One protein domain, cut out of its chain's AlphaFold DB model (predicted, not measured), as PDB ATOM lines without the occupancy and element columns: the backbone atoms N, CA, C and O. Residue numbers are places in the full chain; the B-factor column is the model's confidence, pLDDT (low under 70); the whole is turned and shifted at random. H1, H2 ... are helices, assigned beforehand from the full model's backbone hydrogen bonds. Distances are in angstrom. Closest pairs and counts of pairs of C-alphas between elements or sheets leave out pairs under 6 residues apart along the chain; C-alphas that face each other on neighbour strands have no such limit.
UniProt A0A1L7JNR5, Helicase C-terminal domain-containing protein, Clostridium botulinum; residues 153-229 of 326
ATOM      1  N   GLY A 153     272.446 226.575 275.936       62.62
ATOM      2  CA  GLY A 153     271.019 226.521 275.617       62.62
ATOM      3  C   GLY A 153     270.295 225.272 276.134       62.62
ATOM      4  O   GLY A 153     269.140 225.050 275.778       62.62
ATOM      5  N   THR A 154     270.935 224.444 276.968       67.06
ATOM      6  CA  THR A 154     270.351 223.184 277.447       67.06
ATOM      7  C   THR A 154     269.832 223.275 278.881       67.06
ATOM      8  O   THR A 154     270.080 224.220 279.635       67.06
ATOM      9  N   PHE A 155     269.126 222.220 279.290       64.25
ATOM     10  CA  PHE A 155     268.626 222.045 280.653       64.25
ATOM     11  C   PHE A 155     269.738 221.976 281.724       64.25
ATOM     12  O   PHE A 155     269.439 222.049 282.917       64.25
ATOM     13  N   ASP A 156     271.014 221.895 281.330       70.06
ATOM     14  CA  ASP A 156     272.151 221.961 282.254       70.06
ATOM     15  C   ASP A 156     272.121 223.252 283.094       70.06
ATOM     16  O   ASP A 156     272.454 223.216 284.280       70.06
ATOM     17  N   ALA A 157     271.637 224.368 282.525       70.19
ATOM     18  CA  ALA A 157     271.462 225.635 283.242       70.19
ATOM     19  C   ALA A 157     270.561 225.475 284.472       70.19
ATOM     20  O   ALA A 157     270.876 225.939 285.566       70.19
ATOM     21  N   PHE A 158     269.439 224.776 284.299       68.94
ATOM     22  CA  PHE A 158     268.467 224.560 285.361       68.94
ATOM     23  C   PHE A 158     269.012 223.622 286.446       68.94
ATOM     24  O   PHE A 158     268.778 223.835 287.641       68.94
ATOM     25  N   ALA A 159     269.767 222.593 286.050       74.62
ATOM     26  CA  ALA A 159     270.404 221.670 286.985       74.62
ATOM     27  C   ALA A 159     271.452 222.388 287.853       74.62
ATOM     28  O   ALA A 159     271.400 222.292 289.083       74.62
ATOM     29  N   TRP A 160     272.331 223.188 287.238       80.25
ATOM     30  CA  TRP A 160     273.310 224.003 287.963       80.25
ATOM     31  C   TRP A 160     272.659 225.066 288.847       80.25
ATOM     32  O   TRP A 160     273.086 225.251 289.984       80.25
ATOM     33  N   GLN A 161     271.571 225.695 288.396       76.88
ATOM     34  CA  GLN A 161     270.814 226.644 289.216       76.88
ATOM     35  C   GLN A 161     270.226 225.959 290.456       76.88
ATOM     36  O   GLN A 161     270.248 226.507 291.559       76.88
ATOM     37  N   THR A 162     269.723 224.737 290.288       76.81
ATOM     38  CA  THR A 162     269.184 223.938 291.391       76.81
ATOM     39  C   THR A 162     270.277 223.547 292.387       76.81
ATOM     40  O   THR A 162     270.039 223.593 293.595       76.81
ATOM     41  N   ILE A 163     271.473 223.184 291.910       82.81
ATOM     42  CA  ILE A 163     272.636 222.934 292.774       82.81
ATOM     43  C   ILE A 163     273.044 224.200 293.512       82.81
ATOM     44  O   ILE A 163     273.183 224.127 294.729       82.81
ATOM     45  N   SER A 164     273.186 225.332 292.814       80.38
ATOM     46  CA  SER A 164     273.585 226.606 293.422       80.38
ATOM     47  C   SER A 164     272.663 226.957 294.590       80.38
ATOM     48  O   SER A 164     273.115 227.105 295.725       80.38
ATOM     49  N   ARG A 165     271.342 226.911 294.364       74.94
ATOM     50  CA  ARG A 165     270.343 227.162 295.412       74.94
ATOM     51  C   ARG A 165     270.496 226.225 296.614       74.94
ATOM     52  O   ARG A 165     270.417 226.669 297.757       74.94
ATOM     53  N   LYS A 166     270.705 224.926 296.374       83.38
ATOM     54  CA  LYS A 166     270.893 223.937 297.449       83.38
ATOM     55  C   LYS A 166     272.209 224.151 298.203       83.38
ATOM     56  O   LYS A 166     272.227 223.983 299.417       83.38
ATOM     57  N   ALA A 167     273.289 224.485 297.502       81.44
ATOM     58  CA  ALA A 167     274.603 224.721 298.091       81.44
ATOM     59  C   ALA A 167     274.593 225.975 298.973       81.44
ATOM     60  O   ALA A 167     274.997 225.892 300.129       81.44
ATOM     61  N   ASN A 168     274.027 227.078 298.475       75.06
ATOM     62  CA  ASN A 168     273.837 228.314 299.235       75.06
ATOM     63  C   ASN A 168     273.044 228.078 300.524       75.06
ATOM     64  O   ASN A 168     273.455 228.517 301.595       75.06
ATOM     65  N   PHE A 169     271.943 227.325 300.442       75.69
ATOM     66  CA  PHE A 169     271.150 226.988 301.623       75.69
ATOM     67  C   PHE A 169     271.966 226.222 302.677       75.69
ATOM     68  O   PHE A 169     271.894 226.537 303.864       75.69
ATOM     69  N   ILE A 170     272.767 225.238 302.251       77.94
ATOM     70  CA  ILE A 170     273.641 224.479 303.156       77.94
ATOM     71  C   ILE A 170     274.696 225.398 303.777       77.94
ATOM     72  O   ILE A 170     274.917 225.331 304.980       77.94
ATOM     73  N   GLU A 171     275.337 226.262 302.991       76.25
ATOM     74  CA  GLU A 171     276.376 227.161 303.499       76.25
ATOM     75  C   GLU A 171     275.828 228.149 304.536       76.25
ATOM     76  O   GLU A 171     276.438 228.335 305.589       76.25
ATOM     77  N   GLN A 172     274.656 228.734 304.285       68.00
ATOM     78  CA  GLN A 172     273.994 229.627 305.238       68.00
ATOM     79  C   GLN A 172     273.590 228.888 306.518       68.00
ATOM     80  O   GLN A 172     273.858 229.371 307.617       68.00
ATOM     81  N   PHE A 173     273.029 227.681 306.390       75.75
ATOM     82  CA  PHE A 173     272.725 226.835 307.543       75.75
ATOM     83  C   PHE A 173     273.981 226.534 308.378       75.75
ATOM     84  O   PHE A 173     273.944 226.628 309.602       75.75
ATOM     85  N   MET A 174     275.108 226.228 307.727       75.12
ATOM     86  CA  MET A 174     276.384 225.957 308.400       75.12
ATOM     87  C   MET A 174     276.991 227.197 309.072       75.12
ATOM     88  O   MET A 174     277.687 227.048 310.075       75.12
ATOM     89  N   LYS A 175     276.737 228.405 308.551       72.50
ATOM     90  CA  LYS A 175     277.166 229.671 309.175       72.50
ATOM     91  C   LYS A 175     276.381 229.990 310.453       72.50
ATOM     92  O   LYS A 175     276.915 230.678 311.316       72.50
ATOM     93  N   GLY A 176     275.164 229.462 310.604       62.97
ATOM     94  CA  GLY A 176     274.395 229.533 311.852       62.97
ATOM     95  C   GLY A 176     273.959 230.944 312.265       62.97
ATOM     96  O   GLY A 176     273.645 231.160 313.435       62.97
ATOM     97  N   ASP A 177     273.948 231.901 311.335       62.12
ATOM     98  CA  ASP A 177     273.597 233.287 311.631       62.12
ATOM     99  C   ASP A 177     272.071 233.447 311.734       62.12
ATOM    100  O   ASP A 177     271.333 233.297 310.760       62.12
ATOM    101  N   THR A 178     271.582 233.716 312.944       57.56
ATOM    102  CA  THR A 178     270.148 233.846 313.255       57.56
ATOM    103  C   THR A 178     269.584 235.232 312.934       57.56
ATOM    104  O   THR A 178     268.378 235.451 313.075       57.56
ATOM    105  N   THR A 179     270.436 236.172 312.506       54.50
ATOM    106  CA  THR A 179     270.049 237.556 312.188       54.50
ATOM    107  C   THR A 179     269.593 237.746 310.739       54.50
ATOM    108  O   THR A 179     268.902 238.716 310.426       54.50
ATOM    109  N   ILE A 180     269.896 236.781 309.869       52.91
ATOM    110  CA  ILE A 180     269.562 236.804 308.446       52.91
ATOM    111  C   ILE A 180     268.122 236.294 308.268       52.91
ATOM    112  O   ILE A 180     267.866 235.095 308.168       52.91
ATOM    113  N   ARG A 181     267.146 237.212 308.278       47.69
ATOM    114  CA  ARG A 181     265.730 236.911 307.967       47.69
ATOM    115  C   ARG A 181     265.418 236.938 306.468       47.69
ATOM    116  O   ARG A 181     264.363 236.452 306.069       47.69
ATOM    117  N   GLU A 182     266.331 237.466 305.656       48.38
ATOM    118  CA  GLU A 182     266.246 237.505 304.195       48.38
ATOM    119  C   GLU A 182     267.521 236.913 303.596       48.38
ATOM    120  O   GLU A 182     268.622 237.251 304.017       48.38
ATOM    121  N   MET A 183     267.364 235.985 302.649       48.62
ATOM    122  CA  MET A 183     268.469 235.231 302.053       48.62
ATOM    123  C   MET A 183     269.348 236.157 301.203       48.62
ATOM    124  O   MET A 183     269.004 236.449 300.059       48.62
ATOM    125  N   GLU A 184     270.481 236.593 301.746       49.34
ATOM    126  CA  GLU A 184     271.512 237.282 300.971       49.34
ATOM    127  C   GLU A 184     272.358 236.264 300.193       49.34
ATOM    128  O   GLU A 184     272.728 235.198 300.702       49.34
ATOM    129  N   ASP A 185     272.579 236.569 298.917       47.72
ATOM    130  CA  ASP A 185     273.221 235.678 297.959       47.72
ATOM    131  C   ASP A 185     274.747 235.748 298.084       47.72
ATOM    132  O   ASP A 185     275.309 236.799 298.394       47.72
ATOM    133  N   LEU A 186     275.386 234.635 297.722       51.88
ATOM    134  CA  LEU A 186     276.828 234.407 297.573       51.88
ATOM    135  C   LEU A 186     277.569 233.818 298.779       51.88
ATOM    136  O   LEU A 186     278.269 234.481 299.548       51.88
ATOM    137  N   GLY A 187     277.510 232.491 298.838       51.94
ATOM    138  CA  GLY A 187     278.608 231.674 299.336       51.94
ATOM    139  C   GLY A 187     279.746 231.489 298.316       51.94
ATOM    140  O   GLY A 187     279.531 231.613 297.110       51.94
ATOM    141  N   ASP A 188     280.957 231.155 298.778       54.28
ATOM    142  CA  ASP A 188     282.162 230.994 297.926       54.28
ATOM    143  C   ASP A 188     281.986 229.875 296.871       54.28
ATOM    144  O   ASP A 188     282.473 229.969 295.747       54.28
ATOM    145  N   GLY A 189     281.196 228.842 297.190       54.91
ATOM    146  CA  GLY A 189     280.860 227.768 296.246       54.91
ATOM    147  C   GLY A 189     279.766 228.126 295.231       54.91
ATOM    148  O   GLY A 189     279.684 227.499 294.177       54.91
ATOM    149  N   ALA A 190     278.920 229.120 295.512       55.84
ATOM    150  CA  ALA A 190     277.809 229.479 294.631       55.84
ATOM    151  C   ALA A 190     278.247 230.250 293.390       55.84
ATOM    152  O   ALA A 190     277.665 230.053 292.325       55.84
ATOM    153  N   LEU A 191     279.328 231.025 293.500       56.09
ATOM    154  CA  LEU A 191     279.912 231.781 292.392       56.09
ATOM    155  C   LEU A 191     280.328 230.870 291.215       56.09
ATOM    156  O   LEU A 191     280.141 231.216 290.044       56.09
ATOM    157  N   ASP A 192     280.850 229.675 291.515       67.12
ATOM    158  CA  ASP A 192     281.252 228.697 290.495       67.12
ATOM    159  C   ASP A 192     280.029 228.065 289.803       67.12
ATOM    160  O   ASP A 192     279.958 227.988 288.572       67.12
ATOM    161  N   TYR A 193     278.996 227.703 290.570       71.00
ATOM    162  CA  TYR A 193     277.753 227.155 290.017       71.00
ATOM    163  C   TYR A 193     276.966 228.187 289.206       71.00
ATOM    164  O   TYR A 193     276.407 227.868 288.159       71.00
ATOM    165  N   GLU A 194     276.942 229.436 289.651       68.56
ATOM    166  CA  GLU A 194     276.317 230.555 288.952       68.56
ATOM    167  C   GLU A 194     276.990 230.873 287.618       68.56
ATOM    168  O   GLU A 194     276.308 231.145 286.625       68.56
ATOM    169  N   THR A 195     278.317 230.751 287.559       69.44
ATOM    170  CA  THR A 195     279.064 230.849 286.301       69.44
ATOM    171  C   THR A 195     278.629 229.756 285.322       69.44
ATOM    172  O   THR A 195     278.419 230.033 284.139       69.44
ATOM    173  N   MET A 196     278.405 228.529 285.805       71.31
ATOM    174  CA  MET A 196     277.889 227.436 284.971       71.31
ATOM    175  C   MET A 196     276.468 227.706 284.461       71.31
ATOM    176  O   MET A 196     276.185 227.444 283.290       71.31
ATOM    177  N   VAL A 197     275.590 228.283 285.291       70.38
ATOM    178  CA  VAL A 197     274.252 228.734 284.858       70.38
ATOM    179  C   VAL A 197     274.375 229.779 283.752       70.38
ATOM    180  O   VAL A 197     273.722 229.651 282.720       70.38
ATOM    181  N   ALA A 198     275.245 230.774 283.925       70.12
ATOM    182  CA  ALA A 198     275.442 231.840 282.946       70.12
ATOM    183  C   ALA A 198     275.930 231.308 281.587       70.12
ATOM    184  O   ALA A 198     275.421 231.722 280.545       70.12
ATOM    185  N   ILE A 199     276.884 230.367 281.594       70.31
ATOM    186  CA  ILE A 199     277.397 229.719 280.377       70.31
ATOM    187  C   ILE A 199     276.291 228.922 279.678       70.31
ATOM    188  O   ILE A 199     276.168 228.982 278.454       70.31
ATOM    189  N   ALA A 200     275.480 228.194 280.446       70.31
ATOM    190  CA  ALA A 200     274.410 227.370 279.908       70.31
ATOM    191  C   ALA A 200     273.215 228.192 279.390       70.31
ATOM    192  O   ALA A 200     272.588 227.796 278.415       70.31
ATOM    193  N   SER A 201     272.892 229.336 280.000       68.81
ATOM    194  CA  SER A 201     271.718 230.152 279.644       68.81
ATOM    195  C   SER A 201     271.880 231.026 278.392       68.81
ATOM    196  O   SER A 201     270.930 231.715 278.036       68.81
ATOM    197  N   GLU A 202     273.055 231.051 277.753       70.31
ATOM    198  CA  GLU A 202     273.381 231.854 276.552       70.31
ATOM    199  C   GLU A 202     273.146 233.370 276.644       70.31
ATOM    200  O   GLU A 202     273.393 234.084 275.677       70.31
ATOM    201  N   ASN A 203     272.733 233.901 277.793       72.56
ATOM    202  CA  ASN A 203     272.498 235.325 277.959       72.56
ATOM    203  C   ASN A 203     273.817 236.048 278.308       72.56
ATOM    204  O   ASN A 203     274.319 235.882 279.429       72.56
ATOM    205  N   PRO A 204     274.370 236.888 277.407       71.50
ATOM    206  CA  PRO A 204     275.636 237.580 277.646       71.50
ATOM    207  C   PRO A 204     275.584 238.503 278.866       71.50
ATOM    208  O   PRO A 204     276.582 238.623 279.574       71.50
ATOM    209  N   LEU A 205     274.413 239.080 279.161       75.69
ATOM    210  CA  LEU A 205     274.217 239.981 280.298       75.69
ATOM    211  C   LEU A 205     274.357 239.253 281.635       75.69
ATOM    212  O   LEU A 205     274.859 239.826 282.595       75.69
ATOM    213  N   ILE A 206     273.953 237.978 281.711       70.12
ATOM    214  CA  ILE A 206     274.120 237.184 282.937       70.12
ATOM    215  C   ILE A 206     275.607 236.914 283.169       70.12
ATOM    216  O   ILE A 206     276.095 237.076 284.281       70.12
ATOM    217  N   MET A 207     276.348 236.563 282.118       64.75
ATOM    218  CA  MET A 207     277.790 236.330 282.214       64.75
ATOM    219  C   MET A 207     278.563 237.605 282.570       64.75
ATOM    220  O   MET A 207     279.491 237.552 283.374       64.75
ATOM    221  N   GLU A 208     278.183 238.746 281.996       71.88
ATOM    222  CA  GLU A 208     278.753 240.048 282.347       71.88
ATOM    223  C   GLU A 208     278.450 240.412 283.804       71.88
ATOM    224  O   GLU A 208     279.372 240.740 284.552       71.88
ATOM    225  N   ARG A 209     277.197 240.234 284.247       74.56
ATOM    226  CA  ARG A 209     276.802 240.438 285.645       74.56
ATOM    227  C   ARG A 209     277.624 239.569 286.596       74.56
ATOM    228  O   ARG A 209     278.128 240.091 287.579       74.56
ATOM    229  N   MET A 210     277.815 238.282 286.296       64.88
ATOM    230  CA  MET A 210     278.603 237.371 287.142       64.88
ATOM    231  C   MET A 210     280.083 237.759 287.212       64.88
ATOM    232  O   MET A 210     280.686 237.713 288.288       64.88
ATOM    233  N   LYS A 211     280.678 238.186 286.090       68.38
ATOM    234  CA  LYS A 211     282.053 238.710 286.075       68.38
ATOM    235  C   LYS A 211     282.171 239.952 286.952       68.38
ATOM    236  O   LYS A 211     283.039 239.994 287.819       68.38
ATOM    237  N   MET A 212     281.265 240.914 286.775       74.94
ATOM    238  CA  MET A 212     281.226 242.123 287.598       74.94
ATOM    239  C   MET A 212     281.021 241.784 289.076       74.94
ATOM    240  O   MET A 212     281.703 242.332 289.930       74.94
ATOM    241  N   GLN A 213     280.144 240.834 289.391       68.56
ATOM    242  CA  GLN A 213     279.859 240.415 290.761       68.56
ATOM    243  C   GLN A 213     281.073 239.733 291.418       68.56
ATOM    244  O   GLN A 213     281.397 240.027 292.566       68.56
ATOM    245  N   THR A 214     281.821 238.918 290.667       65.38
ATOM    246  CA  THR A 214     283.105 238.343 291.106       65.38
ATOM    247  C   THR A 214     284.144 239.428 291.392       65.38
ATOM    248  O   THR A 214     284.848 239.382 292.404       65.38
ATOM    249  N   GLU A 215     284.251 240.415 290.501       76.62
ATOM    250  CA  GLU A 215     285.165 241.542 290.676       76.62
ATOM    251  C   GLU A 215     284.790 242.383 291.895       76.62
ATOM    252  O   GLU A 215     285.662 242.679 292.710       76.62
ATOM    253  N   VAL A 216     283.504 242.694 292.077       81.62
ATOM    254  CA  VAL A 216     282.994 243.406 293.256       81.62
ATOM    255  C   VAL A 216     283.340 242.643 294.530       81.62
ATOM    256  O   VAL A 216     283.957 243.224 295.414       81.62
ATOM    257  N   SER A 217     283.060 241.338 294.616       67.69
ATOM    258  CA  SER A 217     283.415 240.525 295.792       67.69
ATOM    259  C   SER A 217     284.919 240.545 296.086       67.69
ATOM    260  O   SER A 217     285.338 240.699 297.238       67.69
ATOM    261  N   LYS A 218     285.757 240.461 295.046       73.31
ATOM    262  CA  LYS A 218     287.215 240.576 295.178       73.31
ATOM    263  C   LYS A 218     287.626 241.950 295.711       73.31
ATOM    264  O   LYS A 218     288.472 242.020 296.605       73.31
ATOM    265  N   TYR A 219     287.061 243.029 295.173       85.38
ATOM    266  CA  TYR A 219     287.371 244.388 295.609       85.38
ATOM    267  C   TYR A 219     286.880 244.657 297.031       85.38
ATOM    268  O   TYR A 219     287.658 245.173 297.828       85.38
ATOM    269  N   SER A 220     285.679 244.210 297.398       76.00
ATOM    270  CA  SER A 220     285.151 244.299 298.764       76.00
ATOM    271  C   SER A 220     286.046 243.568 299.769       76.00
ATOM    272  O   SER A 220     286.351 244.098 300.838       76.00
ATOM    273  N   LEU A 221     286.563 242.382 299.419       74.56
ATOM    274  CA  LEU A 221     287.526 241.663 300.259       74.56
ATOM    275  C   LEU A 221     288.851 242.430 300.409       74.56
ATOM    276  O   LEU A 221     289.429 242.470 301.500       74.56
ATOM    277  N   LEU A 222     289.364 243.015 299.322       80.38
ATOM    278  CA  LEU A 222     290.582 243.829 299.355       80.38
ATOM    279  C   LEU A 222     290.389 245.098 300.192       80.38
ATOM    280  O   LEU A 222     291.273 245.441 300.977       80.38
ATOM    281  N   GLU A 223     289.235 245.748 300.074       87.12
ATOM    282  CA  GLU A 223     288.867 246.911 300.873       87.12
ATOM    283  C   GLU A 223     288.782 246.546 302.359       87.12
ATOM    284  O   GLU A 223     289.403 247.209 303.189       87.12
ATOM    285  N   ALA A 224     288.103 245.449 302.710       80.88
ATOM    286  CA  ALA A 224     288.029 244.963 304.085       80.88
ATOM    287  C   ALA A 224     289.425 244.659 304.658       80.88
ATOM    288  O   ALA A 224     289.755 245.070 305.772       80.88
ATOM    289  N   LYS A 225     290.301 244.010 303.874       86.00
ATOM    290  CA  LYS A 225     291.710 243.792 304.253       86.00
ATOM    291  C   LYS A 225     292.464 245.106 304.445       86.00
ATOM    292  O   LYS A 225     293.278 245.211 305.363       86.00
ATOM    293  N   HIS A 226     292.222 246.098 303.592       88.69
ATOM    294  CA  HIS A 226     292.844 247.410 303.707       88.69
ATOM    295  C   HIS A 226     292.382 248.142 304.973       88.69
ATOM    296  O   HIS A 226     293.228 248.585 305.747       88.69
ATOM    297  N   LYS A 227     291.073 248.169 305.251       90.25
ATOM    298  CA  LYS A 227     290.500 248.734 306.485       90.25
ATOM    299  C   LYS A 227     291.070 248.060 307.731       90.25
ATOM    300  O   LYS A 227     291.583 248.743 308.610       90.25
ATOM    301  N   ASN A 228     291.105 246.727 307.764       88.19
ATOM    302  CA  ASN A 228     291.712 245.978 308.869       88.19
ATOM    303  C   ASN A 228     293.203 246.301 309.051       88.19
ATOM    304  O   ASN A 228     293.694 246.383 310.176       88.19
ATOM    305  N   ASN A 229     293.939 246.521 307.957       91.81
ATOM    306  CA  ASN A 229     295.326 246.972 308.036       91.81
ATOM    307  C   ASN A 229     295.447 248.388 308.604       91.81
ATOM    308  O   ASN A 229     296.343 248.608 309.419       91.81
TER     309      ASN A 229
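This is residues 153 to 229 of the 326 residues of the protein "Helicase C-terminal domain-containing protein" of Clostridium botulinum (UniProt A0A1L7JNR5). What shape does the chain make? Three helices run back and forth as a loose zigzag, with the short H2 between the longer H1 and H3, and the far part of H3, residues 218 to 229, sticks out from the body. A long loop, residues 176 to 189, joins H1 to H2, and its residues 176 to 179 stand free together with residues 173 to 175 of H1. What is it made of? The printed part has 77 residues with three named helices, H1, H2 and H3 in chain order, and no named strand; its class is all helix. How is it spread in space? It is loose, with a radius of gyration of the C-alphas of 14.3 A, and elongated, with spans of 45 by 27 by 17 A.

How does the first helix meet the second? H1, residues 156 to 175, and H2, residues 190 to 200, form a helical hairpin: they touch and run opposite ways at a shallow tilt of 9 degrees. Their closest C-alphas, those of Ala 157 and Val 197, are 4.5 A apart. How does the third helix join them? H3, residues 204 to 229, touches H2 with residues 204 to 214 alone, and these two also form a helical hairpin, running opposite ways at a shallow tilt of 20 degrees. Their closest C-alphas, those of Ala 198 and Met 207, are 5.1 A apart. H1 and H3 are apart. What do the backbone atoms show? In H1, H2 and H3 every O i to N i+4 pair is within hydrogen-bond range.

Where does H1 lie? It begins at C-alpha 156 at (272.151, 221.961, 282.254) and ends at residue 175, 28.4 A from first to last C-alpha. Where is H2? It holds residues 190 to 200 and begins at C-alpha 190 at (277.809, 229.479, 294.631); its length is 15.3 A. Where does H3 end? It covers residues 204 to 229, is 37.4 A long and ends at C-alpha 229 at (295.326, 246.972, 308.036).

How large is it? The two C-alphas farthest apart, those of Thr 154 and Asn 229, are 46.1 A apart. Are there cuts or long links? The printed part has no cut; the link from H1 to H2, with 14 residues, is long, and the link from H2 to H3, with 3 residues, is tight. Where is confidence low? The mean pLDDT of the printed part is 70.2, and 31 residues are under 70, among them residues 153 to 155 and 176 to 192.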